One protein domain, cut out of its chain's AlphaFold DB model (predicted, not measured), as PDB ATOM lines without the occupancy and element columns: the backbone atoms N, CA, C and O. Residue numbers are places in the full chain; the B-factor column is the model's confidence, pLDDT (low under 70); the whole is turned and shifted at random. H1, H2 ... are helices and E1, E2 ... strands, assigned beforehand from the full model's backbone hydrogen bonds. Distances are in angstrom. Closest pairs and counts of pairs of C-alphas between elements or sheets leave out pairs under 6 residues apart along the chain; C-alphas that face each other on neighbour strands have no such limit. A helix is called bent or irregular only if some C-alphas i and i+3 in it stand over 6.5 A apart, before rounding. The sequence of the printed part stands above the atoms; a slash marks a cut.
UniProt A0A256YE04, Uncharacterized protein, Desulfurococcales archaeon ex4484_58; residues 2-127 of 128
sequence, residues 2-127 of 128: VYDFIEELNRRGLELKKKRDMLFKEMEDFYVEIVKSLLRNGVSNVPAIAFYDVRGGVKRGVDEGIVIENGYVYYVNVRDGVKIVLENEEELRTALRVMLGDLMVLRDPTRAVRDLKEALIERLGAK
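What this domain is: This is residues 2 to 127 of the 128 residues of an uncharacterized protein of Desulfurococcales archaeon ex4484_58 (UniProt A0A256YE04). What shape appears first? A long arm, residues 2 to 19 of helix H1, sticks out from a compact body, where the end of H1 crosses a bent sheet of four strands, E1 to E4; H2 packs along E3, and H4 packs on edge strand E1. What is it made of? The printed part has 126 residues, ordered H1 E1 E2 E3 E4 H2 H3 H4, and is mixed, helices and strands. It is loose, with a radius of gyration of the C-alphas of 17.8 A and spans of 67 by 36 by 28 A.

Where its parts are: Where does it begin? H1, residues 2 to 40, starts with C-alpha 2 at (154.598, 89.301, 85.948) and measures 56.7 A. What follows? E1, residues 46 to 55, bends by 102 degrees at residue 49, and E2, residues 58 to 69, by 95 degrees at residue 66. Then come E3, residues 72 to 77, E4, 82 to 85, H2, 89 to 100, H3, 103 to 106, and H4, 109 to 125, 24.5 A long, ending with C-alpha 125 at (102.191, 125.468, 77.962).

How they stand to each other: How do the strands pair? E1 E2 E3 E4 form a meander, each strand the antiparallel neighbour of the one before, with N 51 and O 64 at 2.8 A, N 67 and O 74 at 2.9 A, and N 75 and O 84 at 2.9 A, within hydrogen-bond range. Where are the helices? H1 and H2 on one face of the sheet make two layers; they touch, closest C-alphas Glu 28 and Arg 93, 6.8 A, at a steep tilt of 60 degrees, opposite ways. H1 touches H3, closest C-alphas Phe 24 and Val 105, 5.7 A; H4 is on the sheet, with C-alphas Ala 48 and Leu 116 the closest to E1, 6.3 A. Are their backbones in order? Every O i to N i+4 pair is within hydrogen-bond range in H1, H2 and H4; H3 is too short for one.

The domain as a whole: How large is it? The farthest C-alphas, Val 2 and Lys 127, are 67.6 A apart; without residues 2 to 19 the body spans 40 by 32 by 28 A. Is anything cut or uncertain? The printed part has no cut and its links between named elements are tight; pLDDT is under 70 at residues 125 to 127.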
ATOM      1  N   VAL A   2     155.936  89.085  85.328       77.94
ATOM      2  CA  VAL A   2     154.598  89.301  85.948       77.94
ATOM      3  C   VAL A   2     154.530  90.635  86.697       77.94
ATOM      4  O   VAL A   2     153.541  91.349  86.591       77.94
ATOM      5  N   TYR A   3     155.598  90.990  87.414       83.50
ATOM      6  CA  TYR A   3     155.686  92.240  88.170       83.50
ATOM      7  C   TYR A   3     155.559  93.475  87.256       83.50
ATOM      8  O   TYR A   3     154.663  94.285  87.462       83.50
ATOM      9  N   ASP A   4     156.338  93.530  86.169       91.25
ATOM     10  CA  ASP A   4     156.282  94.619  85.176       91.25
ATOM     11  C   ASP A   4     154.888  94.763  84.532       91.25
ATOM     12  O   ASP A   4     154.401  95.871  84.317       91.25
ATOM     13  N   PHE A   5     154.202  93.641  84.273       92.44
ATOM     14  CA  PHE A   5     152.830  93.642  83.753       92.44
ATOM     15  C   PHE A   5     151.820  94.211  84.764       92.44
ATOM     16  O   PHE A   5     150.970  95.024  84.402       92.44
ATOM     17  N   ILE A   6     151.914  93.817  86.040       96.38
ATOM     18  CA  ILE A   6     151.060  94.361  87.106       96.38
ATOM     19  C   ILE A   6     151.321  95.861  87.313       96.38
ATOM     20  O   ILE A   6     150.371  96.626  87.483       96.38
ATOM     21  N   GLU A   7     152.577  96.309  87.257       96.50
ATOM     22  CA  GLU A   7     152.916  97.735  87.332       96.50
ATOM     23  C   GLU A   7     152.321  98.533  86.163       96.50
ATOM     24  O   GLU A   7     151.757  99.612  86.375       96.50
ATOM     25  N   GLU A   8     152.354  97.990  84.944       96.81
ATOM     26  CA  GLU A   8     151.715  98.620  83.788       96.81
ATOM     27  C   GLU A   8     150.193  98.739  83.968       96.81
ATOM     28  O   GLU A   8     149.623  99.813  83.741       96.81
ATOM     29  N   LEU A   9     149.527  97.663  84.406       97.81
ATOM     30  CA  LEU A   9     148.090  97.677  84.688       97.81
ATOM     31  C   LEU A   9     147.735  98.710  85.763       97.81
ATOM     32  O   LEU A   9     146.773  99.460  85.588       97.81
ATOM     33  N   ASN A  10     148.530  98.802  86.829       98.00
ATOM     34  CA  ASN A  10     148.345  99.798  87.883       98.00
ATOM     35  C   ASN A  10     148.482 101.224  87.344       98.00
ATOM     36  O   ASN A  10     147.625 102.069  87.615       98.00
ATOM     37  N   ARG A  11     149.507 101.498  86.527       98.25
ATOM     38  CA  ARG A  11     149.685 102.811  85.889       98.25
ATOM     39  C   ARG A  11     148.476 103.171  85.025       98.25
ATOM     40  O   ARG A  11     147.926 104.264  85.168       98.25
ATOM     41  N   ARG A  12     148.019 102.244  84.176       97.94
ATOM     42  CA  ARG A  12     146.832 102.443  83.324       97.94
ATOM     43  C   ARG A  12     145.564 102.661  84.153       97.94
ATOM     44  O   ARG A  12     144.769 103.540  83.829       97.94
ATOM     45  N   GLY A  13     145.388 101.910  85.239       98.19
ATOM     46  CA  GLY A  13     144.271 102.075  86.169       98.19
ATOM     47  C   GLY A  13     144.249 103.458  86.825       98.19
ATOM     48  O   GLY A  13     143.201 104.102  86.877       98.19
ATOM     49  N   LEU A  14     145.408 103.965  87.257       98.25
ATOM     50  CA  LEU A  14     145.535 105.311  87.824       98.25
ATOM     51  C   LEU A  14     145.224 106.410  86.799       98.25
ATOM     52  O   LEU A  14     144.575 107.398  87.140       98.25
ATOM     53  N   GLU A  15     145.652 106.249  85.548       98.12
ATOM     54  CA  GLU A  15     145.324 107.185  84.466       98.12
ATOM     55  C   GLU A  15     143.822 107.218  84.173       98.12
ATOM     56  O   GLU A  15     143.246 108.298  84.033       98.12
ATOM     57  N   LEU A  16     143.172 106.053  84.128       97.56
ATOM     58  CA  LEU A  16     141.721 105.960  83.958       97.56
ATOM     59  C   LEU A  16     140.975 106.597  85.132       97.56
ATOM     60  O   LEU A  16     140.032 107.354  84.906       97.56
ATOM     61  N   LYS A  17     141.428 106.366  86.372       96.06
ATOM     62  CA  LYS A  17     140.859 107.010  87.563       96.06
ATOM     63  C   LYS A  17     140.951 108.535  87.474       96.06
ATOM     64  O   LYS A  17     139.945 109.205  87.659       96.06
ATOM     65  N   LYS A  18     142.118 109.080  87.110       97.06
ATOM     66  CA  LYS A  18     142.298 110.533  86.925       97.06
ATOM     67  C   LYS A  18     141.347 111.101  85.871       97.06
ATOM     68  O   LYS A  18     140.717 112.122  86.116       97.06
ATOM     69  N   LYS A  19     141.211 110.429  84.720       96.38
ATOM     70  CA  LYS A  19     140.280 110.844  83.657       96.38
ATOM     71  C   LYS A  19     138.829 110.828  84.129       96.38
ATOM     72  O   LYS A  19     138.096 111.773  83.860       96.38
ATOM     73  N   ARG A  20     138.428 109.779  84.851       94.69
ATOM     74  CA  ARG A  20     137.093 109.682  85.445       94.69
ATOM     75  C   ARG A  20     136.846 110.827  86.424       94.69
ATOM     76  O   ARG A  20     135.803 111.455  86.336       94.69
ATOM     77  N   ASP A  21     137.788 111.112  87.318       94.69
ATOM     78  CA  ASP A  21     137.630 112.157  88.333       94.69
ATOM     79  C   ASP A  21     137.548 113.561  87.694       94.69
ATOM     80  O   ASP A  21     136.751 114.393  88.126       94.69
ATOM     81  N   MET A  22     138.305 113.810  86.615       96.25
ATOM     82  CA  MET A  22     138.170 115.031  85.808       96.25
ATOM     83  C   MET A  22     136.790 115.138  85.154       96.25
ATOM     84  O   MET A  22     136.123 116.156  85.312       96.25
ATOM     85  N   LEU A  23     136.342 114.079  84.470       95.25
ATOM     86  CA  LEU A  23     135.035 114.058  83.812       95.25
ATOM     87  C   LEU A  23     133.895 114.217  84.823       95.25
ATOM     88  O   LEU A  23     132.923 114.914  84.557       95.25
ATOM     89  N   PHE A  24     134.022 113.604  85.999       95.25
ATOM     90  CA  PHE A  24     133.058 113.749  87.082       95.25
ATOM     91  C   PHE A  24     132.914 115.216  87.489       95.25
ATOM     92  O   PHE A  24     131.800 115.719  87.593       95.25
ATOM     93  N   LYS A  25     134.038 115.920  87.664       95.50
ATOM     94  CA  LYS A  25     134.031 117.346  87.989       95.50
ATOM     95  C   LYS A  25     133.414 118.191  86.870       95.50
ATOM     96  O   LYS A  25     132.587 119.045  87.164       95.50
ATOM     97  N   GLU A  26     133.768 117.934  85.612       96.12
ATOM     98  CA  GLU A  26     133.185 118.644  84.461       96.12
ATOM     99  C   GLU A  26     131.663 118.455  84.378       96.12
ATOM    100  O   GLU A  26     130.926 119.413  84.148       96.12
ATOM    101  N   MET A  27     131.178 117.234  84.616       95.81
ATOM    102  CA  MET A  27     129.745 116.939  84.642       95.81
ATOM    103  C   MET A  27     129.048 117.609  85.830       95.81
ATOM    104  O   MET A  27     127.965 118.169  85.663       95.81
ATOM    105  N   GLU A  28     129.657 117.602  87.018       95.94
ATOM    106  CA  GLU A  28     129.138 118.327  88.181       95.94
ATOM    107  C   GLU A  28     129.018 119.831  87.892       95.94
ATOM    108  O   GLU A  28     127.965 120.420  88.137       95.94
ATOM    109  N   ASP A  29     130.062 120.437  87.320       96.88
ATOM    110  CA  ASP A  29     130.086 121.851  86.936       96.88
ATOM    111  C   ASP A  29     128.988 122.174  85.914       96.88
ATOM    112  O   ASP A  29     128.283 123.175  86.052       96.88
ATOM    113  N   PHE A  30     128.778 121.298  84.929       96.00
ATOM    114  CA  PHE A  30     127.695 121.423  83.957       96.00
ATOM    115  C   PHE A  30     126.308 121.432  84.619       96.00
ATOM    116  O   PHE A  30     125.478 122.296  84.324       96.00
ATOM    117  N   TYR A  31     126.051 120.508  85.548       95.69
ATOM    118  CA  TYR A  31     124.780 120.444  86.273       95.69
ATOM    119  C   TYR A  31     124.559 121.656  87.188       95.69
ATOM    120  O   TYR A  31     123.451 122.195  87.242       95.69
ATOM    121  N   VAL A  32     125.607 122.128  87.867       97.00
ATOM    122  CA  VAL A  32     125.559 123.372  88.651       97.00
ATOM    123  C   VAL A  32     125.227 124.565  87.751       97.00
ATOM    124  O   VAL A  32     124.390 125.397  88.109       97.00
ATOM    125  N   GLU A  33     125.835 124.643  86.568       97.12
ATOM    126  CA  GLU A  33     125.611 125.741  85.629       97.12
ATOM    127  C   GLU A  33     124.183 125.755  85.071       97.12
ATOM    128  O   GLU A  33     123.618 126.837  84.884       97.12
ATOM    129  N   ILE A  34     123.554 124.588  84.879       95.62
ATOM    130  CA  ILE A  34     122.119 124.491  84.568       95.62
ATOM    131  C   ILE A  34     121.297 125.188  85.657       95.62
ATOM    132  O   ILE A  34     120.511 126.087  85.354       95.62
ATOM    133  N   VAL A  35     121.491 124.811  86.924       96.75
ATOM    134  CA  VAL A  35     120.712 125.355  88.052       96.75
ATOM    135  C   VAL A  35     120.919 126.864  88.176       96.75
ATOM    136  O   VAL A  35     119.948 127.622  88.230       96.75
ATOM    137  N   LYS A  36     122.175 127.322  88.136       96.69
ATOM    138  CA  LYS A  36     122.510 128.752  88.164       96.69
ATOM    139  C   LYS A  36     121.878 129.507  87.000       96.69
ATOM    140  O   LYS A  36     121.341 130.594  87.196       96.69
ATOM    141  N   SER A  37     121.919 128.944  85.795       95.62
ATOM    142  CA  SER A  37     121.318 129.559  84.612       95.62
ATOM    143  C   SER A  37     119.811 129.714  84.754       95.62
ATOM    144  O   SER A  37     119.288 130.779  84.434       95.62
ATOM    145  N   LEU A  38     119.114 128.702  85.269       94.56
ATOM    146  CA  LEU A  38     117.673 128.775  85.507       94.56
ATOM    147  C   LEU A  38     117.326 129.887  86.507       94.56
ATOM    148  O   LEU A  38     116.465 130.716  86.211       94.56
ATOM    149  N   LEU A  39     118.049 129.971  87.628       94.50
ATOM    150  CA  LEU A  39     117.863 131.031  88.626       94.50
ATOM    151  C   LEU A  39     118.125 132.428  88.053       94.50
ATOM    152  O   LEU A  39     117.301 133.325  88.220       94.50
ATOM    153  N   ARG A  40     119.240 132.618  87.332       96.12
ATOM    154  CA  ARG A  40     119.592 133.911  86.712       96.12
ATOM    155  C   ARG A  40     118.544 134.390  85.708       96.12
ATOM    156  O   ARG A  40     118.371 135.590  85.546       96.12
ATOM    157  N   ASN A  41     117.852 133.464  85.046       93.69
ATOM    158  CA  ASN A  41     116.781 133.773  84.099       93.69
ATOM    159  C   ASN A  41     115.390 133.833  84.760       93.69
ATOM    160  O   ASN A  41     114.383 133.892  84.057       93.69
ATOM    161  N   GLY A  42     115.306 133.798  86.096       91.88
ATOM    162  CA  GLY A  42     114.041 133.879  86.829       91.88
ATOM    163  C   GLY A  42     113.120 132.676  86.612       91.88
ATOM    164  O   GLY A  42     111.912 132.766  86.842       91.88
ATOM    165  N   VAL A  43     113.659 131.544  86.151       91.81
ATOM    166  CA  VAL A  43     112.881 130.322  85.961       91.81
ATOM    167  C   VAL A  43     112.606 129.699  87.328       91.81
ATOM    168  O   VAL A  43     113.499 129.536  88.153       91.81
ATOM    169  N   SER A  44     111.348 129.355  87.586       91.94
ATOM    170  CA  SER A  44     110.908 128.751  88.845       91.94
ATOM    171  C   SER A  44     109.759 127.782  88.620       91.94
ATOM    172  O   SER A  44     109.032 127.873  87.626       91.94
ATOM    173  N   ASN A  45     109.564 126.899  89.595       90.81
ATOM    174  CA  ASN A  45     108.613 125.793  89.572       90.81
ATOM    175  C   ASN A  45     108.931 124.804  88.439       90.81
ATOM    176  O   ASN A  45     108.061 124.481  87.631       90.81
ATOM    177  N   VAL A  46     110.199 124.384  88.363       92.62
ATOM    178  CA  VAL A  46     110.715 123.437  87.363       92.62
ATOM    179  C   VAL A  46     111.717 122.468  88.007       92.62
ATOM    180  O   VAL A  46     112.541 122.900  88.821       92.62
ATOM    181  N   PRO A  47     111.706 121.171  87.654       93.19
ATOM    182  CA  PRO A  47     112.828 120.286  87.944       93.19
ATOM    183  C   PRO A  47     114.028 120.666  87.072       93.19
ATOM    184  O   PRO A  47     113.964 120.585  85.848       93.19
ATOM    185  N   ALA A  48     115.133 121.074  87.694       92.88
ATOM    186  CA  ALA A  48     116.368 121.356  86.969       92.88
ATOM    187  C   ALA A  48     117.020 120.052  86.490       92.88
ATOM    188  O   ALA A  48     117.459 119.947  85.346       92.88
ATOM    189  N   ILE A  49     117.075 119.056  87.379       92.38
ATOM    190  CA  ILE A  49     117.647 117.729  87.138       92.38
ATOM    191  C   ILE A  49     116.802 116.739  87.934       92.38
ATOM    192  O   ILE A  49     116.662 116.910  89.138       92.38
ATOM    193  N   ALA A  50     116.233 115.719  87.292       90.94
ATOM    194  CA  ALA A  50     115.343 114.789  87.983       90.94
ATOM    195  C   ALA A  50     115.385 113.367  87.415       90.94
ATOM    196  O   ALA A  50     115.669 113.147  86.228       90.94
ATOM    197  N   PHE A  51     115.047 112.426  88.288       88.31
ATOM    198  CA  PHE A  51     114.473 111.129  87.977       88.31
ATOM    199  C   PHE A  51     112.956 111.211  88.166       88.31
ATOM    200  O   PHE A  51     112.461 111.813  89.120       88.31
ATOM    201  N   TYR A  52     112.211 110.633  87.230       86.31
ATOM    202  CA  TYR A  52     110.751 110.700  87.214       86.31
ATOM    203  C   TYR A  52     110.149 109.344  87.586       86.31
ATOM    204  O   TYR A  52     110.634 108.317  87.107       86.31
ATOM    205  N   ASP A  53     109.053 109.343  88.351       82.25
ATOM    206  CA  ASP A  53     108.193 108.157  88.461       82.25
ATOM    207  C   ASP A  53     107.446 107.988  87.132       82.25
ATOM    208  O   ASP A  53     106.630 108.834  86.736       82.25
ATOM    209  N   VAL A  54     107.764 106.907  86.419       80.38
ATOM    210  CA  VAL A  54     107.155 106.556  85.135       80.38
ATOM    211  C   VAL A  54     106.334 105.287  85.311       80.38
ATOM    212  O   VAL A  54     106.876 104.197  85.489       80.38
ATOM    213  N   ARG A  55     105.009 105.406  85.177       78.31
ATOM    214  CA  ARG A  55     104.084 104.261  85.199       78.31
ATOM    215  C   ARG A  55     103.310 104.201  83.895       78.31
ATOM    216  O   ARG A  55     102.636 105.162  83.531       78.31
ATOM    217  N   GLY A  56     103.422 103.079  83.185       75.00
ATOM    218  CA  GLY A  56     102.764 102.896  81.887       75.00
ATOM    219  C   GLY A  56     103.227 103.890  80.814       75.00
ATOM    220  O   GLY A  56     102.440 104.252  79.949       75.00
ATOM    221  N   GLY A  57     104.474 104.371  80.891       74.56
ATOM    222  CA  GLY A  57     105.043 105.327  79.931       74.56
ATOM    223  C   GLY A  57     104.727 106.803  80.203       74.56
ATOM    224  O   GLY A  57     105.198 107.659  79.462       74.56
ATOM    225  N   VAL A  58     103.983 107.119  81.268       74.31
ATOM    226  CA  VAL A  58     103.610 108.497  81.627       74.31
ATOM    227  C   VAL A  58     104.407 108.965  82.848       74.31
ATOM    228  O   VAL A  58     104.416 108.278  83.872       74.31
ATOM    229  N   LYS A  59     105.054 110.138  82.748       78.56
ATOM    230  CA  LYS A  59     105.716 110.822  83.875       78.56
ATOM    231  C   LYS A  59     104.643 111.352  84.830       78.56
ATOM    232  O   LYS A  59     103.796 112.137  84.416       78.56
ATOM    233  N   ARG A  60     104.656 110.922  86.095       75.94
ATOM    234  CA  ARG A  60     103.681 111.385  87.105       75.94
ATOM    235  C   ARG A  60     104.211 112.471  88.032       75.94
ATOM    236  O   ARG A  60     103.421 113.225  88.588       75.94
ATOM    237  N   GLY A  61     105.526 112.547  88.196       81.81
ATOM    238  CA  GLY A  61     106.176 113.513  89.067       81.81
ATOM    239  C   GLY A  61     107.668 113.233  89.200       81.81
ATOM    240  O   GLY A  61     108.171 112.235  88.678       81.81
ATOM    241  N   VAL A  62     108.361 114.138  89.885       88.06
ATOM    242  CA  VAL A  62     109.758 113.952  90.291       88.06
ATOM    243  C   VAL A  62     109.784 112.925  91.420       88.06
ATOM    244  O   VAL A  62     109.100 113.113  92.419       88.06
ATOM    245  N   ASP A  63     110.541 111.847  91.242       91.56
ATOM    246  CA  ASP A  63     110.803 110.842  92.282       91.56
ATOM    247  C   ASP A  63     111.998 111.286  93.139       91.56
ATOM    248  O   ASP A  63     111.923 111.334  94.363       91.56
ATOM    249  N   GLU A  64     113.065 111.731  92.476       94.62
ATOM    250  CA  GLU A  64     114.240 112.336  93.096       94.62
ATOM    251  C   GLU A  64     114.811 113.412  92.167       94.62
ATOM    252  O   GLU A  64     114.827 113.233  90.945       94.62
ATOM    253  N   GLY A  65     115.255 114.548  92.698       95.38
ATOM    254  CA  GLY A  65     115.735 115.630  91.850       95.38
ATOM    255  C   GLY A  65     116.227 116.877  92.566       95.38
ATOM    256  O   GLY A  65     115.972 117.101  93.746       95.38
ATOM    257  N   ILE A  66     116.876 117.732  91.780       97.25
ATOM    258  CA  ILE A  66     117.093 119.143  92.078       97.25
ATOM    259  C   ILE A  66     115.958 119.941  91.435       97.25
ATOM    260  O   ILE A  66     115.800 119.944  90.209       97.25
ATOM    261  N   VAL A  67     115.166 120.625  92.256       96.19
ATOM    262  CA  VAL A  67     113.969 121.364  91.838       96.19
ATOM    263  C   VAL A  67     114.111 122.829  92.226       96.19
ATOM    264  O   VAL A  67     114.579 123.142  93.315       96.19
ATOM    265  N   ILE A  68     113.704 123.735  91.340       95.94
ATOM    266  CA  ILE A  68     113.650 125.167  91.633       95.94
ATOM    267  C   ILE A  68     112.197 125.550  91.867       95.94
ATOM    268  O   ILE A  68     111.371 125.397  90.968       95.94
ATOM    269  N   GLU A  69     111.880 126.091  93.039       94.44
ATOM    270  CA  GLU A  69     110.536 126.548  93.405       94.44
ATOM    271  C   GLU A  69     110.621 127.920  94.072       94.44
ATOM    272  O   GLU A  69     111.358 128.109  95.035       94.44
ATOM    273  N   ASN A  70     109.854 128.888  93.561       92.00
ATOM    274  CA  ASN A  70     109.794 130.255  94.096       92.00
ATOM    275  C   ASN A  70     111.176 130.909  94.329       92.00
ATOM    276  O   ASN A  70     111.373 131.601  95.321       92.00
ATOM    277  N   GLY A  71     112.136 130.676  93.427       92.12
ATOM    278  CA  GLY A  71     113.503 131.201  93.528       92.12
ATOM    279  C   GLY A  71     114.450 130.421  94.448       92.12
ATOM    280  O   GLY A  71     115.629 130.757  94.504       92.12
ATOM    281  N   TYR A  72     113.978 129.370  95.119       96.31
ATOM    282  CA  TYR A  72     114.795 128.501  95.966       96.31
ATOM    283  C   TYR A  72     115.135 127.199  95.247       96.31
ATOM    284  O   TYR A  72     114.333 126.683  94.464       96.31
ATOM    285  N   VAL A  73     116.314 126.654  95.540       98.06
ATOM    286  CA  VAL A  73     116.757 125.345  95.048       98.06
ATOM    287  C   VAL A  73     116.507 124.311  96.134       98.06
ATOM    288  O   VAL A  73     116.887 124.520  97.283       98.06
ATOM    289  N   TYR A  74     115.896 123.193  95.765       98.00
ATOM    290  CA  TYR A  74     115.622 122.078  96.655       98.00
ATOM    291  C   TYR A  74     116.261 120.801  96.135       98.00
ATOM    292  O   TYR A  74     116.181 120.518  94.941       98.00
ATOM    293  N   TYR A  75     116.805 119.994  97.042       97.88
ATOM    294  CA  TYR A  75     116.919 118.558  96.814       97.88
ATOM    295  C   TYR A  75     115.644 117.884  97.315       97.88
ATOM    296  O   TYR A  75     115.184 118.149  98.431       97.88
ATOM    297  N   VAL A  76     115.063 117.038  96.473       96.38
ATOM    298  CA  VAL A  76     113.832 116.302  96.747       96.38
ATOM    299  C   VAL A  76     114.100 114.820  96.534       96.38
ATOM    300  O   VAL A  76     114.616 114.444  95.488       96.38
ATOM    301  N   ASN A  77     113.694 113.990  97.488       95.38
ATOM    302  CA  ASN A  77     113.571 112.545  97.343       95.38
ATOM    303  C   ASN A  77     112.224 112.139  97.949       95.38
ATOM    304  O   ASN A  77     112.019 112.191  99.163       95.38
ATOM    305  N   VAL A  78     111.279 111.787  97.080       92.12
ATOM    306  CA  VAL A  78     109.889 111.515  97.459       92.12
ATOM    307  C   VAL A  78     109.762 110.200  98.216       92.12
ATOM    308  O   VAL A  78     108.935 110.107  99.122       92.12
ATOM    309  N   ARG A  79     110.586 109.198  97.887       89.00
ATOM    310  CA  ARG A  79     110.554 107.881  98.540       89.00
ATOM    311  C   ARG A  79     110.908 107.979 100.016       89.00
ATOM    312  O   ARG A  79     110.241 107.357 100.838       89.00
ATOM    313  N   ASP A  80     111.899 108.807 100.326       90.69
ATOM    314  CA  ASP A  80     112.395 109.014 101.685       90.69
ATOM    315  C   ASP A  80     111.712 110.200 102.393       90.69
ATOM    316  O   ASP A  80     112.011 110.497 103.549       90.69
ATOM    317  N   GLY A  81     110.784 110.893 101.719       93.00
ATOM    318  CA  GLY A  81     110.080 112.060 102.264       93.00
ATOM    319  C   GLY A  81     110.981 113.279 102.491       93.00
ATOM    320  O   GLY A  81     110.670 114.131 103.322       93.00
ATOM    321  N   VAL A  82     112.101 113.369 101.772       95.56
ATOM    322  CA  VAL A  82     113.102 114.429 101.924       95.56
ATOM    323  C   VAL A  82     112.787 115.585 100.983       95.56
ATOM    324  O   VAL A  82     112.648 115.409  99.772       95.56
ATOM    325  N   LYS A  83     112.737 116.797 101.537       96.81
ATOM    326  CA  LYS A  83     112.764 118.053 100.786       96.81
ATOM    327  C   LYS A  83     113.574 119.073 101.574       96.81
ATOM    328  O   LYS A  83     113.119 119.553 102.608       96.81
ATOM    329  N   ILE A  84     114.772 119.379 101.093       97.25
ATOM    330  CA  ILE A  84     115.711 120.288 101.759       97.25
ATOM    331  C   ILE A  84     116.037 121.453 100.838       97.25
ATOM    332  O   ILE A  84     116.198 121.259  99.635       97.25
ATOM    333  N   VAL A  85     116.108 122.657 101.400       98.06
ATOM    334  CA  VAL A  85     116.624 123.832 100.689       98.06
ATOM    335  C   VAL A  85     118.139 123.680 100.575       98.06
ATOM    336  O   VAL A  85     118.776 123.250 101.531       98.06
ATOM    337  N   LEU A  86     118.690 124.013  99.411       98.19
ATOM    338  CA  LEU A  86     120.128 124.077  99.171       98.19
ATOM    339  C   LEU A  86     120.528 125.554  99.195       98.19
ATOM    340  O   LEU A  86     120.172 126.313  98.290       98.19
ATOM    341  N   GLU A  87     121.211 125.973 100.253       96.12
ATOM    342  CA  GLU A  87     121.489 127.383 100.544       96.12
ATOM    343  C   GLU A  87     122.687 127.923  99.757       96.12
ATOM    344  O   GLU A  87     122.833 129.131  99.561       96.12
ATOM    345  N   ASN A  88     123.560 127.030  99.295       97.25
ATOM    346  CA  ASN A  88     124.809 127.384  98.640       97.25
ATOM    347  C   ASN A  88     125.219 126.346  97.580       97.25
ATOM    348  O   ASN A  88     124.604 125.294  97.392       97.25
ATOM    349  N   GLU A  89     126.280 126.669  96.839       97.56
ATOM    350  CA  GLU A  89     126.793 125.809  95.771       97.56
ATOM    351  C   GLU A  89     127.373 124.485  96.290       97.56
ATOM    352  O   GLU A  89     127.290 123.473  95.597       97.56
ATOM    353  N   GLU A  90     127.949 124.467  97.492       97.75
ATOM    354  CA  GLU A  90     128.535 123.257  98.077       97.75
ATOM    355  C   GLU A  90     127.457 122.220  98.416       97.75
ATOM    356  O   GLU A  90     127.604 121.036  98.098       97.75
ATOM    357  N   GLU A  91     126.330 122.665  98.965       98.25
ATOM    358  CA  GLU A  91     125.153 121.829  99.200       98.25
ATOM    359  C   GLU A  91     124.549 121.316  97.894       98.25
ATOM    360  O   GLU A  91     124.218 120.134  97.792       98.25
ATOM    361  N   LEU A  92     124.481 122.162  96.860       98.06
ATOM    362  CA  LEU A  92     124.050 121.736  95.529       98.06
ATOM    363  C   LEU A  92     124.949 120.631  94.964       98.06
ATOM    364  O   LEU A  92     124.450 119.605  94.504       98.06
ATOM    365  N   ARG A  93     126.271 120.806  95.022       97.75
ATOM    366  CA  ARG A  93     127.233 119.785  94.578       97.75
ATOM    367  C   ARG A  93     127.089 118.496  95.379       97.75
ATOM    368  O   ARG A  93     127.087 117.409  94.808       97.75
ATOM    369  N   THR A  94     126.900 118.607  96.689       97.31
ATOM    370  CA  THR A  94     126.672 117.449  97.560       97.31
ATOM    371  C   THR A  94     125.401 116.701  97.163       97.31
ATOM    372  O   THR A  94     125.451 115.487  96.973       97.31
ATOM    373  N   ALA A  95     124.292 117.406  96.937       96.94
ATOM    374  CA  ALA A  95     123.045 116.801  96.481       96.94
ATOM    375  C   ALA A  95     123.195 116.122  95.107       96.94
ATOM    376  O   ALA A  95     122.710 115.009  94.914       96.94
ATOM    377  N   LEU A  96     123.928 116.733  94.168       95.94
ATOM    378  CA  LEU A  96     124.237 116.122  92.869       95.94
ATOM    379  C   LEU A  96     125.041 114.826  93.018       95.94
ATOM    380  O   LEU A  96     124.743 113.846  92.336       95.94
ATOM    381  N   ARG A  97     126.036 114.797  93.911       95.81
ATOM    382  CA  ARG A  97     126.832 113.594  94.198       95.81
ATOM    383  C   ARG A  97     126.001 112.492  94.838       95.81
ATOM    384  O   ARG A  97     126.178 111.340  94.463       95.81
ATOM    385  N   VAL A  98     125.111 112.836  95.767       94.00
ATOM    386  CA  VAL A  98     124.212 111.871  96.421       94.00
ATOM    387  C   VAL A  98     123.237 111.275  95.408       94.00
ATOM    388  O   VAL A  98     123.133 110.058  95.309       94.00
ATOM    389  N   MET A  99     122.587 112.126  94.613       93.19
ATOM    390  CA  MET A  99     121.561 111.714  93.653       93.19
ATOM    391  C   MET A  99     122.138 110.953  92.455       93.19
ATOM    392  O   MET A  99     121.568 109.966  91.996       93.19
ATOM    393  N   LEU A 100     123.236 111.443  91.872       92.25
ATOM    394  CA  LEU A 100     123.781 110.875  90.640       92.25
ATOM    395  C   LEU A 100     124.892 109.864  90.916       92.25
ATOM    396  O   LEU A 100     124.987 108.883  90.185       92.25
ATOM    397  N   GLY A 101     125.736 110.070  91.930       91.75
ATOM    398  CA  GLY A 101     126.918 109.235  92.159       91.75
ATOM    399  C   GLY A 101     127.685 108.973  90.858       91.75
ATOM    400  O   GLY A 101     127.881 109.876  90.043       91.75
ATOM    401  N   ASP A 102     128.032 107.712  90.601       88.50
ATOM    402  CA  ASP A 102     128.687 107.293  89.354       88.50
ATOM    403  C   ASP A 102     127.808 107.470  88.096       88.50
ATOM    404  O   ASP A 102     128.338 107.572  86.986       88.50
ATOM    405  N   LEU A 103     126.476 107.574  88.224       88.31
ATOM    406  CA  LEU A 103     125.598 107.871  87.080       88.31
ATOM    407  C   LEU A 103     125.891 109.245  86.478       88.31
ATOM    408  O   LEU A 103     125.563 109.469  85.314       88.31
ATOM    409  N   MET A 104     126.531 110.146  87.229       90.38
ATOM    410  CA  MET A 104     126.898 111.474  86.747       90.38
ATOM    411  C   MET A 104     127.740 111.408  85.470       90.38
ATOM    412  O   MET A 104     127.499 112.189  84.555       90.38
ATOM    413  N   VAL A 105     128.666 110.447  85.381       89.12
ATOM    414  CA  VAL A 105     129.545 110.254  84.213       89.12
ATOM    415  C   VAL A 105     129.001 109.250  83.194       89.12
ATOM    416  O   VAL A 105     129.525 109.158  82.087       89.12
ATOM    417  N   LEU A 106     127.957 108.492  83.545       87.69
ATOM    418  CA  LEU A 106     127.300 107.536  82.642       87.69
ATOM    419  C   LEU A 106     126.108 108.149  81.895       87.69
ATOM    420  O   LEU A 106     125.687 107.624  80.862       87.69
ATOM    421  N   ARG A 107     125.528 109.235  82.416       83.25
ATOM    422  CA  ARG A 107     124.378 109.905  81.806       83.25
ATOM    423  C   ARG A 107     124.830 110.762  80.626       83.25
ATOM    424  O   ARG A 107     125.744 111.567  80.745       83.25
ATOM    425  N   ASP A 108     124.119 110.638  79.509       88.12
ATOM    426  CA  ASP A 108     124.275 111.534  78.363       88.12
ATOM    427  C   ASP A 108     123.859 112.971  78.760       88.12
ATOM    428  O   ASP A 108     122.679 113.196  79.070       88.12
ATOM    429  N   PRO A 109     124.779 113.955  78.754       87.19
ATOM    430  CA  PRO A 109     124.456 115.334  79.122       87.19
ATOM    431  C   PRO A 109     123.429 115.964  78.173       87.19
ATOM    432  O   PRO A 109     122.609 116.778  78.602       87.19
ATOM    433  N   THR A 110     123.385 115.555  76.901       89.88
ATOM    434  CA  THR A 110     122.402 116.073  75.937       89.88
ATOM    435  C   THR A 110     120.984 115.622  76.280       89.88
ATOM    436  O   THR A 110     120.023 116.379  76.108       89.88
ATOM    437  N   ARG A 111     120.843 114.424  76.861       86.56
ATOM    438  CA  ARG A 111     119.567 113.949  77.400       86.56
ATOM    439  C   ARG A 111     119.102 114.812  78.570       86.56
ATOM    440  O   ARG A 111     117.921 115.127  78.613       86.56
ATOM    441  N   ALA A 112     119.995 115.231  79.469       85.56
ATOM    442  CA  ALA A 112     119.625 116.121  80.573       85.56
ATOM    443  C   ALA A 112     119.071 117.465  80.066       85.56
ATOM    444  O   ALA A 112     118.040 117.929  80.550       85.56
ATOM    445  N   VAL A 113     119.685 118.042  79.026       90.38
ATOM    446  CA  VAL A 113     119.181 119.267  78.378       90.38
ATOM    447  C   VAL A 113     117.812 119.043  77.738       90.38
ATOM    448  O   VAL A 113     116.935 119.899  77.841       90.38
ATOM    449  N   ARG A 114     117.599 117.895  77.084       89.69
ATOM    450  CA  ARG A 114     116.295 117.550  76.504       89.69
ATOM    451  C   ARG A 114     115.219 117.400  77.579       89.69
ATOM    452  O   ARG A 114     114.150 117.981  77.423       89.69
ATOM    453  N   ASP A 115     115.513 116.675  78.656       87.12
ATOM    454  CA  ASP A 115     114.587 116.478  79.775       87.12
ATOM    455  C   ASP A 115     114.200 117.837  80.399       87.12
ATOM    456  O   ASP A 115     113.026 118.080  80.682       87.12
ATOM    457  N   LEU A 116     115.165 118.756  80.543       89.38
ATOM    458  CA  LEU A 116     114.920 120.128  80.998       89.38
ATOM    459  C   LEU A 116     114.059 120.921  80.007       89.38
ATOM    460  O   LEU A 116     113.121 121.607  80.409       89.38
ATOM    461  N   LYS A 117     114.355 120.835  78.706       90.44
ATOM    462  CA  LYS A 117     113.569 121.501  77.659       90.44
ATOM    463  C   LYS A 117     112.103 121.062  77.705       90.44
ATOM    464  O   LYS A 117     111.224 121.914  77.618       90.44
ATOM    465  N   GLU A 118     111.844 119.763  77.846       88.50
ATOM    466  CA  GLU A 118     110.489 119.220  78.001       88.50
ATOM    467  C   GLU A 118     109.795 119.811  79.235       88.50
ATOM    468  O   GLU A 118     108.701 120.359  79.107       88.50
ATOM    469  N   ALA A 119     110.465 119.805  80.393       86.44
ATOM    470  CA  ALA A 119     109.919 120.360  81.633       86.44
ATOM    471  C   ALA A 119     109.581 121.861  81.520       86.44
ATOM    472  O   ALA A 119     108.557 122.323  82.028       86.44
ATOM    473  N   LEU A 120     110.414 122.636  80.818       88.06
ATOM    474  CA  LEU A 120     110.160 124.055  80.559       88.06
ATOM    475  C   LEU A 120     108.956 124.268  79.632       88.06
ATOM    476  O   LEU A 120     108.143 125.157  79.885       88.06
ATOM    477  N   ILE A 121     108.823 123.459  78.576       87.44
ATOM    478  CA  ILE A 121     107.688 123.532  77.647       87.44
ATOM    479  C   ILE A 121     106.385 123.195  78.368       87.44
ATOM    480  O   ILE A 121     105.429 123.956  78.251       87.44
ATOM    481  N   GLU A 122     106.348 122.109  79.143       82.44
ATOM    482  CA  GLU A 122     105.173 121.728  79.939       82.44
ATOM    483  C   GLU A 122     104.755 122.869  80.880       82.44
ATOM    484  O   GLU A 122     103.576 123.220  80.968       82.44
ATOM    485  N   ARG A 123     105.730 123.529  81.519       76.69
ATOM    486  CA  ARG A 123     105.464 124.643  82.434       76.69
ATOM    487  C   ARG A 123     104.905 125.886  81.743       76.69
ATOM    488  O   ARG A 123     104.049 126.554  82.332       76.69
ATOM    489  N   LEU A 124     105.427 126.228  80.564       74.12
ATOM    490  CA  LEU A 124     104.995 127.384  79.774       74.12
ATOM    491  C   LEU A 124     103.657 127.121  79.072       74.12
ATOM    492  O   LEU A 124     102.815 128.010  79.028       74.12
ATOM    493  N   GLY A 125     103.442 125.899  78.582       65.69
ATOM    494  CA  GLY A 125     102.191 125.468  77.962       65.69
ATOM    495  C   GLY A 125     101.021 125.439  78.943       65.69
ATOM    496  O   GLY A 125      99.919 125.809  78.569       65.69
ATOM    497  N   ALA A 126     101.263 125.106  80.215       59.22
ATOM    498  CA  ALA A 126     100.248 125.148  81.273       59.22
ATOM    499  C   ALA A 126      99.853 126.573  81.734       59.22
ATOM    500  O   ALA A 126      99.052 126.708  82.659       59.22
ATOM    501  N   LYS A 127     100.451 127.635  81.173       52.34
ATOM    502  CA  LYS A 127     100.105 129.038  81.474       52.34
ATOM    503  C   LYS A 127      99.206 129.700  80.414       52.34
ATOM    504  O   LYS A 127      98.862 130.865  80.609       52.34
TER     505      LYS A 127